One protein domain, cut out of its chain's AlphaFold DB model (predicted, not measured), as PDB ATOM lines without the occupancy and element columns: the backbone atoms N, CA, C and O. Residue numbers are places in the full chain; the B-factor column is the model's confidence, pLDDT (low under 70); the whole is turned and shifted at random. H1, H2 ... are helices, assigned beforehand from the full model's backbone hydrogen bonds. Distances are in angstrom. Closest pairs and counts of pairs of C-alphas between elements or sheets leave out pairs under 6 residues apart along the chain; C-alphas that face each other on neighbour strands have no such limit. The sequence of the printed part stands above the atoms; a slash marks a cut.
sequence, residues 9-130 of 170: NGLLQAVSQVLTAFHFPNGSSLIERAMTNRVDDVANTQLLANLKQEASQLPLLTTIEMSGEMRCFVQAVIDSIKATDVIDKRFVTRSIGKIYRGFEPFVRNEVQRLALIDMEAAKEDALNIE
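AT A GLANCE: This is residues 9 to 130 of the 170 residues of the protein "Hypothetical protein" of Adineta ricciae (UniProt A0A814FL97). Six helices make an up-and-down bundle, each running against the one before, and their contacts close a ring from H1 through H6 back to H1. The printed part has 122 residues, no named strand, and is all helix and compact: radius of gyration of the C-alphas 13.8 A, spans 39 by 37 by 23 A.

HOW THE PARTS SIT: Start at H1, residues 9 to 21; it touches H2, residues 25 to 36, closest C-alphas Ser 16 and Ser 28, 4.4 A, a hairpin. Residues 30 to 35 of H2 alone touch H3, residues 43 to 56, closest C-alphas Ala 34 and Asn 50, 6.1 A, a hairpin. H3 touches H4, residues 68 to 82, through 78 to 82 alone, closest C-alphas Lys 52 and Lys 82, 5.6 A, a hairpin at a steep tilt of 42 degrees. Residues 95 to 103 alone of H5, residues 89 to 106, touch H4, closest C-alphas Phe 73 and Gly 102, 6.4 A, a hairpin. H6, residues 110 to 126, touches H1, closest C-alphas Ala 14 and Met 119, 4.7 A, and H5, closest C-alphas Tyr 100 and Leu 116, 6.0 A, a hairpin. Every O i to N i+4 pair is within hydrogen-bond range except in H5, 12 of 14.

IN THESE COORDINATES: Find C-alpha 9 at (1.910, -8.735, 7.880); H5 runs 26.3 A, and H6 runs 24.0 A to C-alpha 126 at (9.437, -12.210, 11.898).

THE WHOLE: The printed part has no cut; the H3 to H4 link is long; 46 residues are under pLDDT 70, among them 33 to 48.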
ATOM      1  N   ASN A   9       2.899  -9.778   7.622       69.00
ATOM      2  CA  ASN A   9       1.910  -8.735   7.880       69.00
ATOM      3  C   ASN A   9       2.449  -7.745   8.908       69.00
ATOM      4  O   ASN A   9       2.473  -6.548   8.625       69.00
ATOM      5  N   GLY A  10       2.968  -8.246  10.034       69.75
ATOM      6  CA  GLY A  10       3.615  -7.400  11.037       69.75
ATOM      7  C   GLY A  10       4.786  -6.608  10.449       69.75
ATOM      8  O   GLY A  10       4.905  -5.403  10.667       69.75
ATOM      9  N   LEU A  11       5.605  -7.254   9.609       71.81
ATOM     10  CA  LEU A  11       6.755  -6.611   8.973       71.81
ATOM     11  C   LEU A  11       6.357  -5.483   8.009       71.81
ATOM     12  O   LEU A  11       6.935  -4.398   8.046       71.81
ATOM     13  N   LEU A  12       5.376  -5.729   7.137       74.06
ATOM     14  CA  LEU A  12       4.906  -4.737   6.170       74.06
ATOM     15  C   LEU A  12       4.204  -3.568   6.860       74.06
ATOM     16  O   LEU A  12       4.469  -2.417   6.516       74.06
ATOM     17  N   GLN A  13       3.384  -3.840   7.873       74.38
ATOM     18  CA  GLN A  13       2.733  -2.799   8.660       74.38
ATOM     19  C   GLN A  13       3.762  -1.874   9.325       74.38
ATOM     20  O   GLN A  13       3.611  -0.653   9.272       74.38
ATOM     21  N   ALA A  14       4.848  -2.427   9.869       76.00
ATOM     22  CA  ALA A  14       5.898  -1.628  10.487       76.00
ATOM     23  C   ALA A  14       6.684  -0.777   9.469       76.00
ATOM     24  O   ALA A  14       6.990   0.386   9.730       76.00
ATOM     25  N   VAL A  15       6.947  -1.297   8.262       76.75
ATOM     26  CA  VAL A  15       7.530  -0.490   7.171       76.75
ATOM     27  C   VAL A  15       6.582   0.642   6.759       76.75
ATOM     28  O   VAL A  15       7.026   1.769   6.544       76.75
ATOM     29  N   SER A  16       5.276   0.373   6.694       75.75
ATOM     30  CA  SER A  16       4.246   1.377   6.402       75.75
ATOM     31  C   SER A  16       4.250   2.521   7.422       75.75
ATOM     32  O   SER A  16       4.177   3.697   7.056       75.75
ATOM     33  N   GLN A  17       4.410   2.190   8.705       78.31
ATOM     34  CA  GLN A  17       4.510   3.167   9.790       78.31
ATOM     35  C   GLN A  17       5.757   4.045   9.667       78.31
ATOM     36  O   GLN A  17       5.650   5.261   9.816       78.31
ATOM     37  N   VAL A  18       6.915   3.466   9.323       79.25
ATOM     38  CA  VAL A  18       8.131   4.246   9.038       79.25
ATOM     39  C   VAL A  18       7.884   5.205   7.880       79.25
ATOM     40  O   VAL A  18       8.114   6.404   8.018       79.25
ATOM     41  N   LEU A  19       7.347   4.723   6.758       78.69
ATOM     42  CA  LEU A  19       7.065   5.588   5.612       78.69
ATOM     43  C   LEU A  19       6.114   6.732   5.989       78.69
ATOM     44  O   LEU A  19       6.372   7.879   5.635       78.69
ATOM     45  N   THR A  20       5.075   6.464   6.779       78.62
ATOM     46  CA  THR A  20       4.165   7.507   7.276       78.62
ATOM     47  C   THR A  20       4.875   8.520   8.177       78.62
ATOM     48  O   THR A  20       4.734   9.723   7.963       78.62
ATOM     49  N   ALA A  21       5.690   8.068   9.134       79.19
ATOM     50  CA  ALA A  21       6.408   8.944  10.066       79.19
ATOM     51  C   ALA A  21       7.414   9.880   9.365       79.19
ATOM     52  O   ALA A  21       7.682  10.997   9.822       79.19
ATOM     53  N   PHE A  22       7.947   9.451   8.222       75.75
ATOM     54  CA  PHE A  22       8.832  10.247   7.373       75.75
ATOM     55  C   PHE A  22       8.093  11.034   6.274       75.75
ATOM     56  O   PHE A  22       8.744  11.596   5.400       75.75
ATOM     57  N   HIS A  23       6.758  11.132   6.342       75.62
ATOM     58  CA  HIS A  23       5.904  11.843   5.380       75.62
ATOM     59  C   HIS A  23       5.960  11.276   3.949       75.62
ATOM     60  O   HIS A  23       5.923  12.011   2.964       75.62
ATOM     61  N   PHE A  24       5.974   9.946   3.823       70.69
ATOM     62  CA  PHE A  24       5.848   9.202   2.563       70.69
ATOM     63  C   PHE A  24       4.483   8.493   2.448       70.69
ATOM     64  O   PHE A  24       4.424   7.260   2.388       70.69
ATOM     65  N   PRO A  25       3.363   9.240   2.365       66.81
ATOM     66  CA  PRO A  25       2.015   8.662   2.376       66.81
ATOM     67  C   PRO A  25       1.750   7.764   1.164       66.81
ATOM     68  O   PRO A  25       1.086   6.738   1.286       66.81
ATOM     69  N   ASN A  26       2.335   8.088   0.006       65.38
ATOM     70  CA  ASN A  26       2.235   7.254  -1.191       65.38
ATOM     71  C   ASN A  26       2.874   5.880  -0.966       65.38
ATOM     72  O   ASN A  26       2.316   4.881  -1.394       65.38
ATOM     73  N   GLY A  27       4.012   5.822  -0.267       65.50
ATOM     74  CA  GLY A  27       4.682   4.566   0.068       65.50
ATOM     75  C   GLY A  27       3.875   3.724   1.057       65.50
ATOM     76  O   GLY A  27       3.679   2.535   0.813       65.50
ATOM     77  N   SER A  28       3.349   4.348   2.120       68.81
ATOM     78  CA  SER A  28       2.471   3.672   3.093       68.81
ATOM     79  C   SER A  28       1.228   3.090   2.417       68.81
ATOM     80  O   SER A  28       0.938   1.904   2.536       68.81
ATOM     81  N   SER A  29       0.546   3.900   1.603       70.75
ATOM     82  CA  SER A  29      -0.681   3.501   0.908       70.75
ATOM     83  C   SER A  29      -0.493   2.309  -0.042       70.75
ATOM     84  O   SER A  29      -1.429   1.536  -0.241       70.75
ATOM     85  N   LEU A  30       0.684   2.142  -0.656       68.50
ATOM     86  CA  LEU A  30       0.970   0.966  -1.496       68.50
ATOM     87  C   LEU A  30       1.093  -0.304  -0.663       68.50
ATOM     88  O   LEU A  30       0.565  -1.348  -1.036       68.50
ATOM     89  N   ILE A  31       1.802  -0.217   0.463       69.62
ATOM     90  CA  ILE A  31       1.990  -1.362   1.351       69.62
ATOM     91  C   ILE A  31       0.641  -1.778   1.939       69.62
ATOM     92  O   ILE A  31       0.310  -2.961   1.917       69.62
ATOM     93  N   GLU A  32      -0.169  -0.814   2.375       70.88
ATOM     94  CA  GLU A  32      -1.536  -1.050   2.844       70.88
ATOM     95  C   GLU A  32      -2.399  -1.734   1.776       70.88
ATOM     96  O   GLU A  32      -2.962  -2.791   2.055       70.88
ATOM     97  N   ARG A  33      -2.435  -1.220   0.538       68.38
ATOM     98  CA  ARG A  33      -3.191  -1.833  -0.574       68.38
ATOM     99  C   ARG A  33      -2.723  -3.246  -0.918       68.38
ATOM    100  O   ARG A  33      -3.551  -4.130  -1.146       68.38
ATOM    101  N   ALA A  34      -1.413  -3.485  -0.904       64.19
ATOM    102  CA  ALA A  34      -0.851  -4.813  -1.130       64.19
ATOM    103  C   ALA A  34      -1.238  -5.812  -0.021       64.19
ATOM    104  O   ALA A  34      -1.353  -7.010  -0.298       64.19
ATOM    105  N   MET A  35      -1.465  -5.342   1.213       65.75
ATOM    106  CA  MET A  35      -1.922  -6.168   2.337       65.75
ATOM    107  C   MET A  35      -3.423  -6.490   2.279       65.75
ATOM    108  O   MET A  35      -3.807  -7.598   2.654       65.75
ATOM    109  N   THR A  36      -4.272  -5.584   1.780       64.75
ATOM    110  CA  THR A  36      -5.739  -5.768   1.760       64.75
ATOM    111  C   THR A  36      -6.208  -6.901   0.841       64.75
ATOM    112  O   THR A  36      -7.280  -7.459   1.049       64.75
ATOM    113  N   ASN A  37      -5.401  -7.297  -0.147       58.47
ATOM    114  CA  ASN A  37      -5.733  -8.360  -1.107       58.47
ATOM    115  C   ASN A  37      -5.467  -9.795  -0.587       58.47
ATOM    116  O   ASN A  37      -5.367 -10.729  -1.385       58.47
ATOM    117  N   ARG A  38      -5.319 -10.000   0.731       55.81
ATOM    118  CA  ARG A  38      -5.042 -11.318   1.327       55.81
ATOM    119  C   ARG A  38      -6.325 -12.088   1.653       55.81
ATOM    120  O   ARG A  38      -6.977 -11.815   2.653       55.81
ATOM    121  N   VAL A  39      -6.610 -13.114   0.854       48.06
ATOM    122  CA  VAL A  39      -7.450 -14.256   1.241       48.06
ATOM    123  C   VAL A  39      -6.587 -15.511   1.069       48.06
ATOM    124  O   VAL A  39      -6.207 -15.852  -0.045       48.06
ATOM    125  N   ASP A  40      -6.219 -16.117   2.197       48.41
ATOM    126  CA  ASP A  40      -5.750 -17.497   2.392       48.41
ATOM    127  C   ASP A  40      -4.431 -17.981   1.724       48.41
ATOM    128  O   ASP A  40      -4.322 -18.263   0.533       48.41
ATOM    129  N   ASP A  41      -3.404 -18.128   2.573       48.25
ATOM    130  CA  ASP A  41      -2.321 -19.138   2.593       48.25
ATOM    131  C   ASP A  41      -1.452 -19.487   1.358       48.25
ATOM    132  O   ASP A  41      -0.536 -20.301   1.474       48.25
ATOM    133  N   VAL A  42      -1.570 -18.798   0.217       49.59
ATOM    134  CA  VAL A  42      -0.621 -18.913  -0.931       49.59
ATOM    135  C   VAL A  42       0.343 -17.702  -1.009       49.59
ATOM    136  O   VAL A  42       0.908 -17.346  -2.042       49.59
ATOM    137  N   ALA A  43       0.540 -17.017   0.120       58.12
ATOM    138  CA  ALA A  43       0.679 -15.561   0.140       58.12
ATOM    139  C   ALA A  43       2.014 -14.954  -0.339       58.12
ATOM    140  O   ALA A  43       1.990 -13.833  -0.834       58.12
ATOM    141  N   ASN A  44       3.176 -15.612  -0.246       60.84
ATOM    142  CA  ASN A  44       4.455 -14.886  -0.403       60.84
ATOM    143  C   ASN A  44       4.797 -14.517  -1.852       60.84
ATOM    144  O   ASN A  44       5.262 -13.406  -2.106       60.84
ATOM    145  N   THR A  45       4.553 -15.418  -2.805       64.38
ATOM    146  CA  THR A  45       4.841 -15.169  -4.227       64.38
ATOM    147  C   THR A  45       3.853 -14.167  -4.819       64.38
ATOM    148  O   THR A  45       4.261 -13.253  -5.532       64.38
ATOM    149  N   GLN A  46       2.566 -14.287  -4.471       67.38
ATOM    150  CA  GLN A  46       1.526 -13.362  -4.926       67.38
ATOM    151  C   GLN A  46       1.682 -11.975  -4.285       67.38
ATOM    152  O   GLN A  46       1.562 -10.967  -4.971       67.38
ATOM    153  N   LEU A  47       2.029 -11.906  -2.994       69.31
ATOM    154  CA  LEU A  47       2.347 -10.652  -2.305       69.31
ATOM    155  C   LEU A  47       3.559  -9.963  -2.929       69.31
ATOM    156  O   LEU A  47       3.520  -8.761  -3.168       69.31
ATOM    157  N   LEU A  48       4.624 -10.715  -3.218       69.94
ATOM    158  CA  LEU A  48       5.801 -10.174  -3.887       69.94
ATOM    159  C   LEU A  48       5.459  -9.679  -5.298       69.94
ATOM    160  O   LEU A  48       5.911  -8.605  -5.684       69.94
ATOM    161  N   ALA A  49       4.634 -10.415  -6.048       70.88
ATOM    162  CA  ALA A  49       4.154  -9.992  -7.361       70.88
ATOM    163  C   ALA A  49       3.327  -8.695  -7.280       70.88
ATOM    164  O   ALA A  49       3.595  -7.760  -8.035       70.88
ATOM    165  N   ASN A  50       2.405  -8.599  -6.320       72.62
ATOM    166  CA  ASN A  50       1.596  -7.403  -6.085       72.62
ATOM    167  C   ASN A  50       2.472  -6.207  -5.685       72.62
ATOM    168  O   ASN A  50       2.369  -5.143  -6.287       72.62
ATOM    169  N   LEU A  51       3.401  -6.389  -4.739       71.31
ATOM    170  CA  LEU A  51       4.350  -5.347  -4.331       71.31
ATOM    171  C   LEU A  51       5.220  -4.878  -5.501       71.31
ATOM    172  O   LEU A  51       5.451  -3.682  -5.647       71.31
ATOM    173  N   LYS A  52       5.684  -5.793  -6.362       75.56
ATOM    174  CA  LYS A  52       6.444  -5.445  -7.572       75.56
ATOM    175  C   LYS A  52       5.603  -4.649  -8.569       75.56
ATOM    176  O   LYS A  52       6.103  -3.680  -9.145       75.56
ATOM    177  N   GLN A  53       4.349  -5.043  -8.777       75.88
ATOM    178  CA  GLN A  53       3.422  -4.351  -9.671       75.88
ATOM    179  C   GLN A  53       3.128  -2.933  -9.164       75.88
ATOM    180  O   GLN A  53       3.293  -1.971  -9.910       75.88
ATOM    181  N   GLU A  54       2.785  -2.796  -7.885       69.38
ATOM    182  CA  GLU A  54       2.494  -1.518  -7.231       69.38
ATOM    183  C   GLU A  54       3.734  -0.603  -7.191       69.38
ATOM    184  O   GLU A  54       3.666   0.565  -7.572       69.38
ATOM    185  N   ALA A  55       4.919  -1.142  -6.875       70.88
ATOM    186  CA  ALA A  55       6.181  -0.393  -6.905       70.88
ATOM    187  C   ALA A  55       6.611   0.052  -8.318       70.88
ATOM    188  O   ALA A  55       7.466   0.929  -8.468       70.88
ATOM    189  N   SER A  56       6.058  -0.558  -9.367       71.62
ATOM    190  CA  SER A  56       6.292  -0.150 -10.758       71.62
ATOM    191  C   SER A  56       5.353   0.970 -11.210       71.62
ATOM    192  O   SER A  56       5.654   1.646 -12.187       71.62
ATOM    193  N   GLN A  57       4.249   1.190 -10.490       68.00
ATOM    194  CA  GLN A  57       3.276   2.258 -10.746       68.00
ATOM    195  C   GLN A  57       3.553   3.528  -9.930       68.00
ATOM    196  O   GLN A  57       2.840   4.522 -10.069       68.00
ATOM    197  N   LEU A  58       4.580   3.507  -9.078       65.69
ATOM    198  CA  LEU A  58       5.013   4.681  -8.335       65.69
ATOM    199  C   LEU A  58       5.381   5.826  -9.291       65.69
ATOM    200  O   LEU A  58       6.117   5.593 -10.256       65.69
ATOM    201  N   PRO A  59       4.935   7.067  -9.017       64.56
ATOM    202  CA  PRO A  59       5.444   8.219  -9.738       64.56
ATOM    203  C   PRO A  59       6.960   8.296  -9.549       64.56
ATOM    204  O   PRO A  59       7.490   7.899  -8.505       64.56
ATOM    205  N   LEU A  60       7.659   8.796 -10.572       67.25
ATOM    206  CA  LEU A  60       9.100   9.020 -10.499       67.25
ATOM    207  C   LEU A  60       9.404   9.766  -9.209       67.25
ATOM    208  O   LEU A  60       8.818  10.819  -8.970       67.25
ATOM    209  N   LEU A  61      10.327   9.243  -8.393       66.50
ATOM    210  CA  LEU A  61      10.586   9.841  -7.086       66.50
ATOM    211  C   LEU A  61      10.844  11.340  -7.227       66.50
ATOM    212  O   LEU A  61      10.402  12.082  -6.359       66.50
ATOM    213  N   THR A  62      11.482  11.780  -8.330       63.22
ATOM    214  CA  THR A  62      11.751  13.182  -8.731       63.22
ATOM    215  C   THR A  62      10.565  14.137  -8.609       63.22
ATOM    216  O   THR A  62      10.793  15.332  -8.474       63.22
ATOM    217  N   THR A  63       9.323  13.647  -8.628       58.66
ATOM    218  CA  THR A  63       8.107  14.463  -8.475       58.66
ATOM    219  C   THR A  63       7.652  14.633  -7.023       58.66
ATOM    220  O   THR A  63       6.657  15.304  -6.774       58.66
ATOM    221  N   ILE A  64       8.337  14.005  -6.066       64.31
ATOM    222  CA  ILE A  64       8.060  14.081  -4.628       64.31
ATOM    223  C   ILE A  64       9.157  14.924  -3.961       64.31
ATOM    224  O   ILE A  64      10.356  14.727  -4.213       64.31
ATOM    225  N   GLU A  65       8.739  15.864  -3.111       67.31
ATOM    226  CA  GLU A  65       9.627  16.732  -2.337       67.31
ATOM    227  C   GLU A  65      10.348  15.921  -1.248       67.31
ATOM    228  O   GLU A  65       9.740  15.432  -0.303       67.31
ATOM    229  N   MET A  66      11.655  15.718  -1.428       69.62
ATOM    230  CA  MET A  66      12.544  15.045  -0.475       69.62
ATOM    231  C   MET A  66      14.007  15.379  -0.800       69.62
ATOM    232  O   MET A  66      14.326  15.700  -1.956       69.62
ATOM    233  N   SER A  67      14.903  15.255   0.186       74.12
ATOM    234  CA  SER A  67      16.346  15.430  -0.028       74.12
ATOM    235  C   SER A  67      16.892  14.406  -1.032       74.12
ATOM    236  O   SER A  67      16.349  13.309  -1.190       74.12
ATOM    237  N   GLY A  68      17.977  14.752  -1.733       70.81
ATOM    238  CA  GLY A  68      18.613  13.848  -2.701       70.81
ATOM    239  C   GLY A  68      19.050  12.517  -2.079       70.81
ATOM    240  O   GLY A  68      18.872  11.464  -2.681       70.81
ATOM    241  N   GLU A  69      19.531  12.552  -0.839       65.12
ATOM    242  CA  GLU A  69      19.962  11.369  -0.088       65.12
ATOM    243  C   GLU A  69      18.775  10.458   0.257       65.12
ATOM    244  O   GLU A  69      18.825   9.253   0.004       65.12
ATOM    245  N   MET A  70      17.666  11.041   0.730       67.50
ATOM    246  CA  MET A  70      16.423  10.311   1.000       67.50
ATOM    247  C   MET A  70      15.851   9.687  -0.281       67.50
ATOM    248  O   MET A  70      15.379   8.552  -0.284       67.50
ATOM    249  N   ARG A  71      15.954  10.402  -1.403       71.50
ATOM    250  CA  ARG A  71      15.531   9.931  -2.726       71.50
ATOM    251  C   ARG A  71      16.327   8.721  -3.192       71.50
ATOM    252  O   ARG A  71      15.732   7.719  -3.583       71.50
ATOM    253  N   CYS A  72      17.657   8.801  -3.136       68.56
ATOM    254  CA  CYS A  72      18.541   7.684  -3.470       68.56
ATOM    255  C   CYS A  72      18.230   6.458  -2.611       68.56
ATOM    256  O   CYS A  72      18.238   5.327  -3.094       68.56
ATOM    257  N   PHE A  73      17.911   6.691  -1.345       66.44
ATOM    258  CA  PHE A  73      17.593   5.637  -0.414       66.44
ATOM    259  C   PHE A  73      16.256   4.938  -0.699       66.44
ATOM    260  O   PHE A  73      16.216   3.713  -0.831       66.44
ATOM    261  N   VAL A  74      15.171   5.702  -0.850       68.94
ATOM    262  CA  VAL A  74      13.849   5.159  -1.199       68.94
ATOM    263  C   VAL A  74      13.923   4.403  -2.529       68.94
ATOM    264  O   VAL A  74      13.365   3.309  -2.645       68.94
ATOM    265  N   GLN A  75      14.689   4.915  -3.500       69.94
ATOM    266  CA  GLN A  75      14.943   4.215  -4.761       69.94
ATOM    267  C   GLN A  75      15.643   2.870  -4.535       69.94
ATOM    268  O   GLN A  75      15.203   1.859  -5.072       69.94
ATOM    269  N   ALA A  76      16.673   2.823  -3.687       67.69
ATOM    270  CA  ALA A  76      17.393   1.589  -3.387       67.69
ATOM    271  C   ALA A  76      16.512   0.525  -2.705       67.69
ATOM    272  O   ALA A  76      16.718  -0.673  -2.920       67.69
ATOM    273  N   VAL A  77      15.529   0.933  -1.895       71.25
ATOM    274  CA  VAL A  77      14.535   0.019  -1.304       71.25
ATOM    275  C   VAL A  77      13.601  -0.526  -2.385       71.25
ATOM    276  O   VAL A  77      13.419  -1.742  -2.472       71.25
ATOM    277  N   ILE A  78      13.074   0.343  -3.252       71.69
ATOM    278  CA  ILE A  78      12.221  -0.044  -4.388       71.69
ATOM    279  C   ILE A  78      12.960  -1.015  -5.317       71.69
ATOM    280  O   ILE A  78      12.419  -2.062  -5.675       71.69
ATOM    281  N   ASP A  79      14.209  -0.714  -5.666       73.31
ATOM    282  CA  ASP A  79      15.035  -1.555  -6.533       73.31
ATOM    283  C   ASP A  79      15.323  -2.911  -5.877       73.31
ATOM    284  O   ASP A  79      15.275  -3.950  -6.535       73.31
ATOM    285  N   SER A  80      15.538  -2.929  -4.556       68.62
ATOM    286  CA  SER A  80      15.715  -4.164  -3.786       68.62
ATOM    287  C   SER A  80      14.449  -5.031  -3.786       68.62
ATOM    288  O   SER A  80      14.558  -6.253  -3.865       68.62
ATOM    289  N   ILE A  81      13.254  -4.431  -3.728       71.12
ATOM    290  CA  ILE A  81      11.973  -5.150  -3.848       71.12
ATOM    291  C   ILE A  81      11.808  -5.707  -5.269       71.12
ATOM    292  O   ILE A  81      11.476  -6.882  -5.438       71.12
ATOM    293  N   LYS A  82      12.103  -4.901  -6.297       71.88
ATOM    294  CA  LYS A  82      12.008  -5.308  -7.711       71.88
ATOM    295  C   LYS A  82      12.944  -6.472  -8.052       71.88
ATOM    296  O   LYS A  82      12.524  -7.399  -8.742       71.88
ATOM    297  N   ALA A  83      14.170  -6.448  -7.529       74.00
ATOM    298  CA  ALA A  83      15.206  -7.446  -7.796       74.00
ATOM    299  C   ALA A  83      15.072  -8.750  -6.987       74.00
ATOM    300  O   ALA A  83      15.860  -9.671  -7.183       74.00
ATOM    301  N   THR A  84      14.131  -8.837  -6.046       72.31
ATOM    302  CA  THR A  84      13.988 -10.015  -5.178       72.31
ATOM    303  C   THR A  84      13.027 -11.028  -5.779       72.31
ATOM    304  O   THR A  84      11.926 -10.654  -6.157       72.31
ATOM    305  N   ASP A  85      13.389 -12.310  -5.801       69.38
ATOM    306  CA  ASP A  85      12.529 -13.380  -6.340       69.38
ATOM    307  C   ASP A  85      11.748 -14.150  -5.269       69.38
ATOM    308  O   ASP A  85      10.698 -14.718  -5.555       69.38
ATOM    309  N   VAL A  86      12.237 -14.146  -4.025       67.62
ATOM    310  CA  VAL A  86      11.613 -14.830  -2.886       67.62
ATOM    311  C   VAL A  86      11.766 -13.979  -1.631       67.62
ATOM    312  O   VAL A  86      12.829 -13.413  -1.376       67.62
ATOM    313  N   ILE A  87      10.714 -13.923  -0.818       69.31
ATOM    314  CA  ILE A  87      10.762 -13.301   0.503       69.31
ATOM    315  C   ILE A  87      11.333 -14.319   1.499       69.31
ATOM    316  O   ILE A  87      10.611 -15.164   2.026       69.31
ATOM    317  N   ASP A  88      12.646 -14.260   1.721       71.06
ATOM    318  CA  ASP A  88      13.371 -15.109   2.668       71.06
ATOM    319  C   ASP A  88      13.971 -14.298   3.835       71.06
ATOM    320  O   ASP A  88      13.949 -13.062   3.865       71.06
ATOM    321  N   LYS A  89      14.558 -14.996   4.816       72.94
ATOM    322  CA  LYS A  89      15.205 -14.360   5.980       72.94
ATOM    323  C   LYS A  89      16.304 -13.365   5.567       72.94
ATOM    324  O   LYS A  89      16.510 -12.350   6.236       72.94
ATOM    325  N   ARG A  90      17.005 -13.622   4.452       75.56
ATOM    326  CA  ARG A  90      18.070 -12.748   3.928       75.56
ATOM    327  C   ARG A  90      17.503 -11.478   3.306       75.56
ATOM    328  O   ARG A  90      18.097 -10.414   3.469       75.56
ATOM    329  N   PHE A  91      16.387 -11.567   2.593       75.38
ATOM    330  CA  PHE A  91      15.652 -10.422   2.077       75.38
ATOM    331  C   PHE A  91      15.171  -9.547   3.226       75.38
ATOM    332  O   PHE A  91      15.511  -8.370   3.249       75.38
ATOM    333  N   VAL A  92      14.487 -10.127   4.217       73.56
ATOM    334  CA  VAL A  92      13.999  -9.396   5.395       73.56
ATOM    335  C   VAL A  92      15.148  -8.668   6.099       73.56
ATOM    336  O   VAL A  92      15.085  -7.459   6.309       73.56
ATOM    337  N   THR A  93      16.254  -9.367   6.365       78.12
ATOM    338  CA  THR A  93      17.426  -8.776   7.030       78.12
ATOM    339  C   THR A  93      18.047  -7.637   6.216       78.12
ATOM    340  O   THR A  93      18.357  -6.581   6.766       78.12
ATOM    341  N   ARG A  94      18.231  -7.825   4.901       79.06
ATOM    342  CA  ARG A  94      18.847  -6.808   4.032       79.06
ATOM    343  C   ARG A  94      17.937  -5.605   3.824       79.06
ATOM    344  O   ARG A  94      18.420  -4.482   3.906       79.06
ATOM    345  N   SER A  95      16.659  -5.825   3.539       75.06
ATOM    346  CA  SER A  95      15.699  -4.760   3.240       75.06
ATOM    347  C   SER A  95      15.412  -3.924   4.479       75.06
ATOM    348  O   SER A  95      15.564  -2.709   4.417       75.06
ATOM    349  N   ILE A  96      15.112  -4.550   5.623       78.12
ATOM    350  CA  ILE A  96      14.864  -3.804   6.862       78.12
ATOM    351  C   ILE A  96      16.145  -3.158   7.388       78.12
ATOM    352  O   ILE A  96      16.125  -1.992   7.758       78.12
ATOM    353  N   GLY A  97      17.287  -3.855   7.335       79.94
ATOM    354  CA  GLY A  97      18.568  -3.269   7.736       79.94
ATOM    355  C   GLY A  97      18.960  -2.052   6.891       79.94
ATOM    356  O   GLY A  97      19.521  -1.094   7.423       79.94
ATOM    357  N   LYS A  98      18.632  -2.057   5.591       77.75
ATOM    358  CA  LYS A  98      18.739  -0.867   4.738       77.75
ATOM    359  C   LYS A  98      17.757   0.207   5.200       77.75
ATOM    360  O   LYS A  98      18.224   1.302   5.476       77.75
ATOM    361  N   ILE A  99      16.460  -0.114   5.331       77.12
ATOM    362  CA  ILE A  99      15.405   0.823   5.770       77.12
ATOM    363  C   ILE A  99      15.822   1.546   7.062       77.12
ATOM    364  O   ILE A  99      15.834   2.773   7.112       77.12
ATOM    365  N   TYR A 100      16.256   0.796   8.071       82.50
ATOM    366  CA  TYR A 100      16.663   1.351   9.355       82.50
ATOM    367  C   TYR A 100      17.845   2.312   9.207       82.50
ATOM    368  O   TYR A 100      17.725   3.492   9.521       82.50
ATOM    369  N   ARG A 101      18.967   1.836   8.654       80.44
ATOM    370  CA  ARG A 101      20.211   2.620   8.562       80.44
ATOM    371  C   ARG A 101      20.118   3.815   7.623       80.44
ATOM    372  O   ARG A 101      20.903   4.744   7.753       80.44
ATOM    373  N   GLY A 102      19.222   3.777   6.640       74.75
ATOM    374  CA  GLY A 102      19.041   4.910   5.743       74.75
ATOM    375  C   GLY A 102      18.097   5.974   6.281       74.75
ATOM    376  O   GLY A 102      18.308   7.133   5.956       74.75
ATOM    377  N   PHE A 103      17.111   5.630   7.116       77.06
ATOM    378  CA  PHE A 103      16.238   6.619   7.764       77.06
ATOM    379  C   PHE A 103      16.794   7.140   9.095       77.06
ATOM    380  O   PHE A 103      16.523   8.287   9.444       77.06
ATOM    381  N   GLU A 104      17.589   6.342   9.817       82.62
ATOM    382  CA  GLU A 104      18.194   6.696  11.111       82.62
ATOM    383  C   GLU A 104      18.870   8.090  11.118       82.62
ATOM    384  O   GLU A 104      18.549   8.883  12.004       82.62
ATOM    385  N   PRO A 105      19.701   8.484  10.127       80.75
ATOM    386  CA  PRO A 105      20.337   9.810  10.110       80.75
ATOM    387  C   PRO A 105      19.357  10.986   9.936       80.75
ATOM    388  O   PRO A 105      19.682  12.143  10.230       80.75
ATOM    389  N   PHE A 106      18.154  10.709   9.427       74.56
ATOM    390  CA  PHE A 106      17.122  11.706   9.148       74.56
ATOM    391  C   PHE A 106      16.063  11.793  10.240       74.56
ATOM    392  O   PHE A 106      15.130  12.580  10.099       74.56
ATOM    393  N   VAL A 107      16.187  11.025  11.323       81.00
ATOM    394  CA  VAL A 107      15.293  11.142  12.477       81.00
ATOM    395  C   VAL A 107      15.410  12.554  13.051       81.00
ATOM    396  O   VAL A 107      16.502  13.037  13.357       81.00
ATOM    397  N   ARG A 108      14.273  13.243  13.161       77.38
ATOM    398  CA  ARG A 108      14.167  14.599  13.725       77.38
ATOM    399  C   ARG A 108      13.255  14.672  14.941       77.38
ATOM    400  O   ARG A 108      13.277  15.673  15.645       77.38
ATOM    401  N   ASN A 109      12.433  13.653  15.170       83.94
ATOM    402  CA  ASN A 109      11.489  13.615  16.278       83.94
ATOM    403  C   ASN A 109      11.256  12.187  16.785       83.94
ATOM    404  O   ASN A 109      11.647  11.199  16.156       83.94
ATOM    405  N   GLU A 110      10.582  12.100  17.928       80.88
ATOM    406  CA  GLU A 110      10.329  10.842  18.627       80.88
ATOM    407  C   GLU A 110       9.414   9.890  17.843       80.88
ATOM    408  O   GLU A 110       9.630   8.682  17.862       80.88
ATOM    409  N   VAL A 111       8.455  10.416  17.072       83.12
ATOM    410  CA  VAL A 111       7.549   9.605  16.238       83.12
ATOM    411  C   VAL A 111       8.331   8.833  15.171       83.12
ATOM    412  O   VAL A 111       8.130   7.633  14.993       83.12
ATOM    413  N   GLN A 112       9.266   9.500  14.491       82.25
ATOM    414  CA  GLN A 112      10.145   8.884  13.490       82.25
ATOM    415  C   GLN A 112      11.070   7.838  14.104       82.25
ATOM    416  O   GLN A 112      11.283   6.772  13.526       82.25
ATOM    417  N   ARG A 113      11.605   8.135  15.289       83.25
ATOM    418  CA  ARG A 113      12.499   7.233  16.011       83.25
ATOM    419  C   ARG A 113      11.781   5.957  16.445       83.25
ATOM    420  O   ARG A 113      12.272   4.864  16.174       83.25
ATOM    421  N   LEU A 114      10.615   6.095  17.079       84.88
ATOM    422  CA  LEU A 114       9.792   4.969  17.517       84.88
ATOM    423  C   LEU A 114       9.370   4.093  16.341       84.88
ATOM    424  O   LEU A 114       9.515   2.879  16.428       84.88
ATOM    425  N   ALA A 115       8.983   4.692  15.210       82.50
ATOM    426  CA  ALA A 115       8.651   3.932  14.009       82.50
ATOM    427  C   ALA A 115       9.821   3.046  13.531       82.50
ATOM    428  O   ALA A 115       9.613   1.893  13.152       82.50
ATOM    429  N   LEU A 116      11.066   3.540  13.585       84.50
ATOM    430  CA  LEU A 116      12.245   2.739  13.229       84.50
ATOM    431  C   LEU A 116      12.532   1.617  14.237       84.50
ATOM    432  O   LEU A 116      12.943   0.528  13.832       84.50
ATOM    433  N   ILE A 117      12.313   1.862  15.531       87.50
ATOM    434  CA  ILE A 117      12.483   0.853  16.590       87.50
ATOM    435  C   ILE A 117      11.421  -0.245  16.468       87.50
ATOM    436  O   ILE A 117      11.760  -1.426  16.549       87.50
ATOM    437  N   ASP A 118      10.163   0.125  16.233       85.81
ATOM    438  CA  ASP A 118       9.051  -0.815  16.075       85.81
ATOM    439  C   ASP A 118       9.220  -1.662  14.802       85.81
ATOM    440  O   ASP A 118       8.955  -2.863  14.808       85.81
ATOM    441  N   MET A 119       9.777  -1.087  13.729       87.69
ATOM    442  CA  MET A 119      10.175  -1.842  12.539       87.69
ATOM    443  C   MET A 119      11.303  -2.844  12.812       87.69
ATOM    444  O   MET A 119      11.260  -3.974  12.316       87.69
ATOM    445  N   GLU A 120      12.309  -2.472  13.604       86.44
ATOM    446  CA  GLU A 120      13.355  -3.407  14.027       86.44
ATOM    447  C   GLU A 120      12.798  -4.532  14.910       86.44
ATOM    448  O   GLU A 120      13.186  -5.687  14.727       86.44
ATOM    449  N   ALA A 121      11.843  -4.231  15.795       86.38
ATOM    450  CA  ALA A 121      11.144  -5.236  16.594       86.38
ATOM    451  C   ALA A 121      10.342  -6.206  15.709       86.38
ATOM    452  O   ALA A 121      10.506  -7.419  15.827       86.38
ATOM    453  N   ALA A 122       9.570  -5.688  14.749       83.62
ATOM    454  CA  ALA A 122       8.801  -6.505  13.808       83.62
ATOM    455  C   ALA A 122       9.697  -7.421  12.955       83.62
ATOM    456  O   ALA A 122       9.346  -8.566  12.674       83.62
ATOM    457  N   LYS A 123      10.892  -6.952  12.572       85.31
ATOM    458  CA  LYS A 123      11.907  -7.786  11.910       85.31
ATOM    459  C   LYS A 123      12.407  -8.905  12.816       85.31
ATOM    460  O   LYS A 123      12.549 -10.037  12.361       85.31
ATOM    461  N   GLU A 124      12.726  -8.593  14.067       85.81
ATOM    462  CA  GLU A 124      13.204  -9.579  15.036       85.81
ATOM    463  C   GLU A 124      12.156 -10.653  15.327       85.81
ATOM    464  O   GLU A 124      12.505 -11.833  15.374       85.81
ATOM    465  N   ASP A 125      10.887 -10.262  15.441       83.19
ATOM    466  CA  ASP A 125       9.761 -11.184  15.595       83.19
ATOM    467  C   ASP A 125       9.575 -12.053  14.346       83.19
ATOM    468  O   ASP A 125       9.563 -13.277  14.456       83.19
ATOM    469  N   ALA A 126       9.560 -11.458  13.148       78.25
ATOM    470  CA  ALA A 126       9.437 -12.210  11.898       78.25
ATOM    471  C   ALA A 126      10.577 -13.226  11.701       78.25
ATOM    472  O   ALA A 126      10.376 -14.278  11.103       78.25
ATOM    473  N   LEU A 127      11.781 -12.929  12.198       82.44
ATOM    474  CA  LEU A 127      12.945 -13.813  12.111       82.44
ATOM    475  C   LEU A 127      13.056 -14.813  13.275       82.44
ATOM    476  O   LEU A 127      14.010 -15.596  13.285       82.44
ATOM    477  N   ASN A 128      12.113 -14.811  14.225       82.44
ATOM    478  CA  ASN A 128      12.164 -15.593  15.465       82.44
ATOM    479  C   ASN A 128      13.468 -15.370  16.257       82.44
ATOM    480  O   ASN A 128      14.053 -16.306  16.809       82.44
ATOM    481  N   ILE A 129      13.957 -14.125  16.308       81.94
ATOM    482  CA  ILE A 129      15.150 -13.772  17.084       81.94
ATOM    483  C   ILE A 129      14.809 -13.830  18.573       81.94
ATOM    484  O   ILE A 129      13.882 -13.174  19.064       81.94
ATOM    485  N   GLU A 130      15.597 -14.613  19.306       76.12
ATOM    486  CA  GLU A 130      15.438 -14.766  20.748       76.12
ATOM    487  C   GLU A 130      15.547 -13.414  21.476       76.12
ATOM    488  O   GLU A 130      16.446 -12.628  21.159       76.12
TER     489      GLU A 130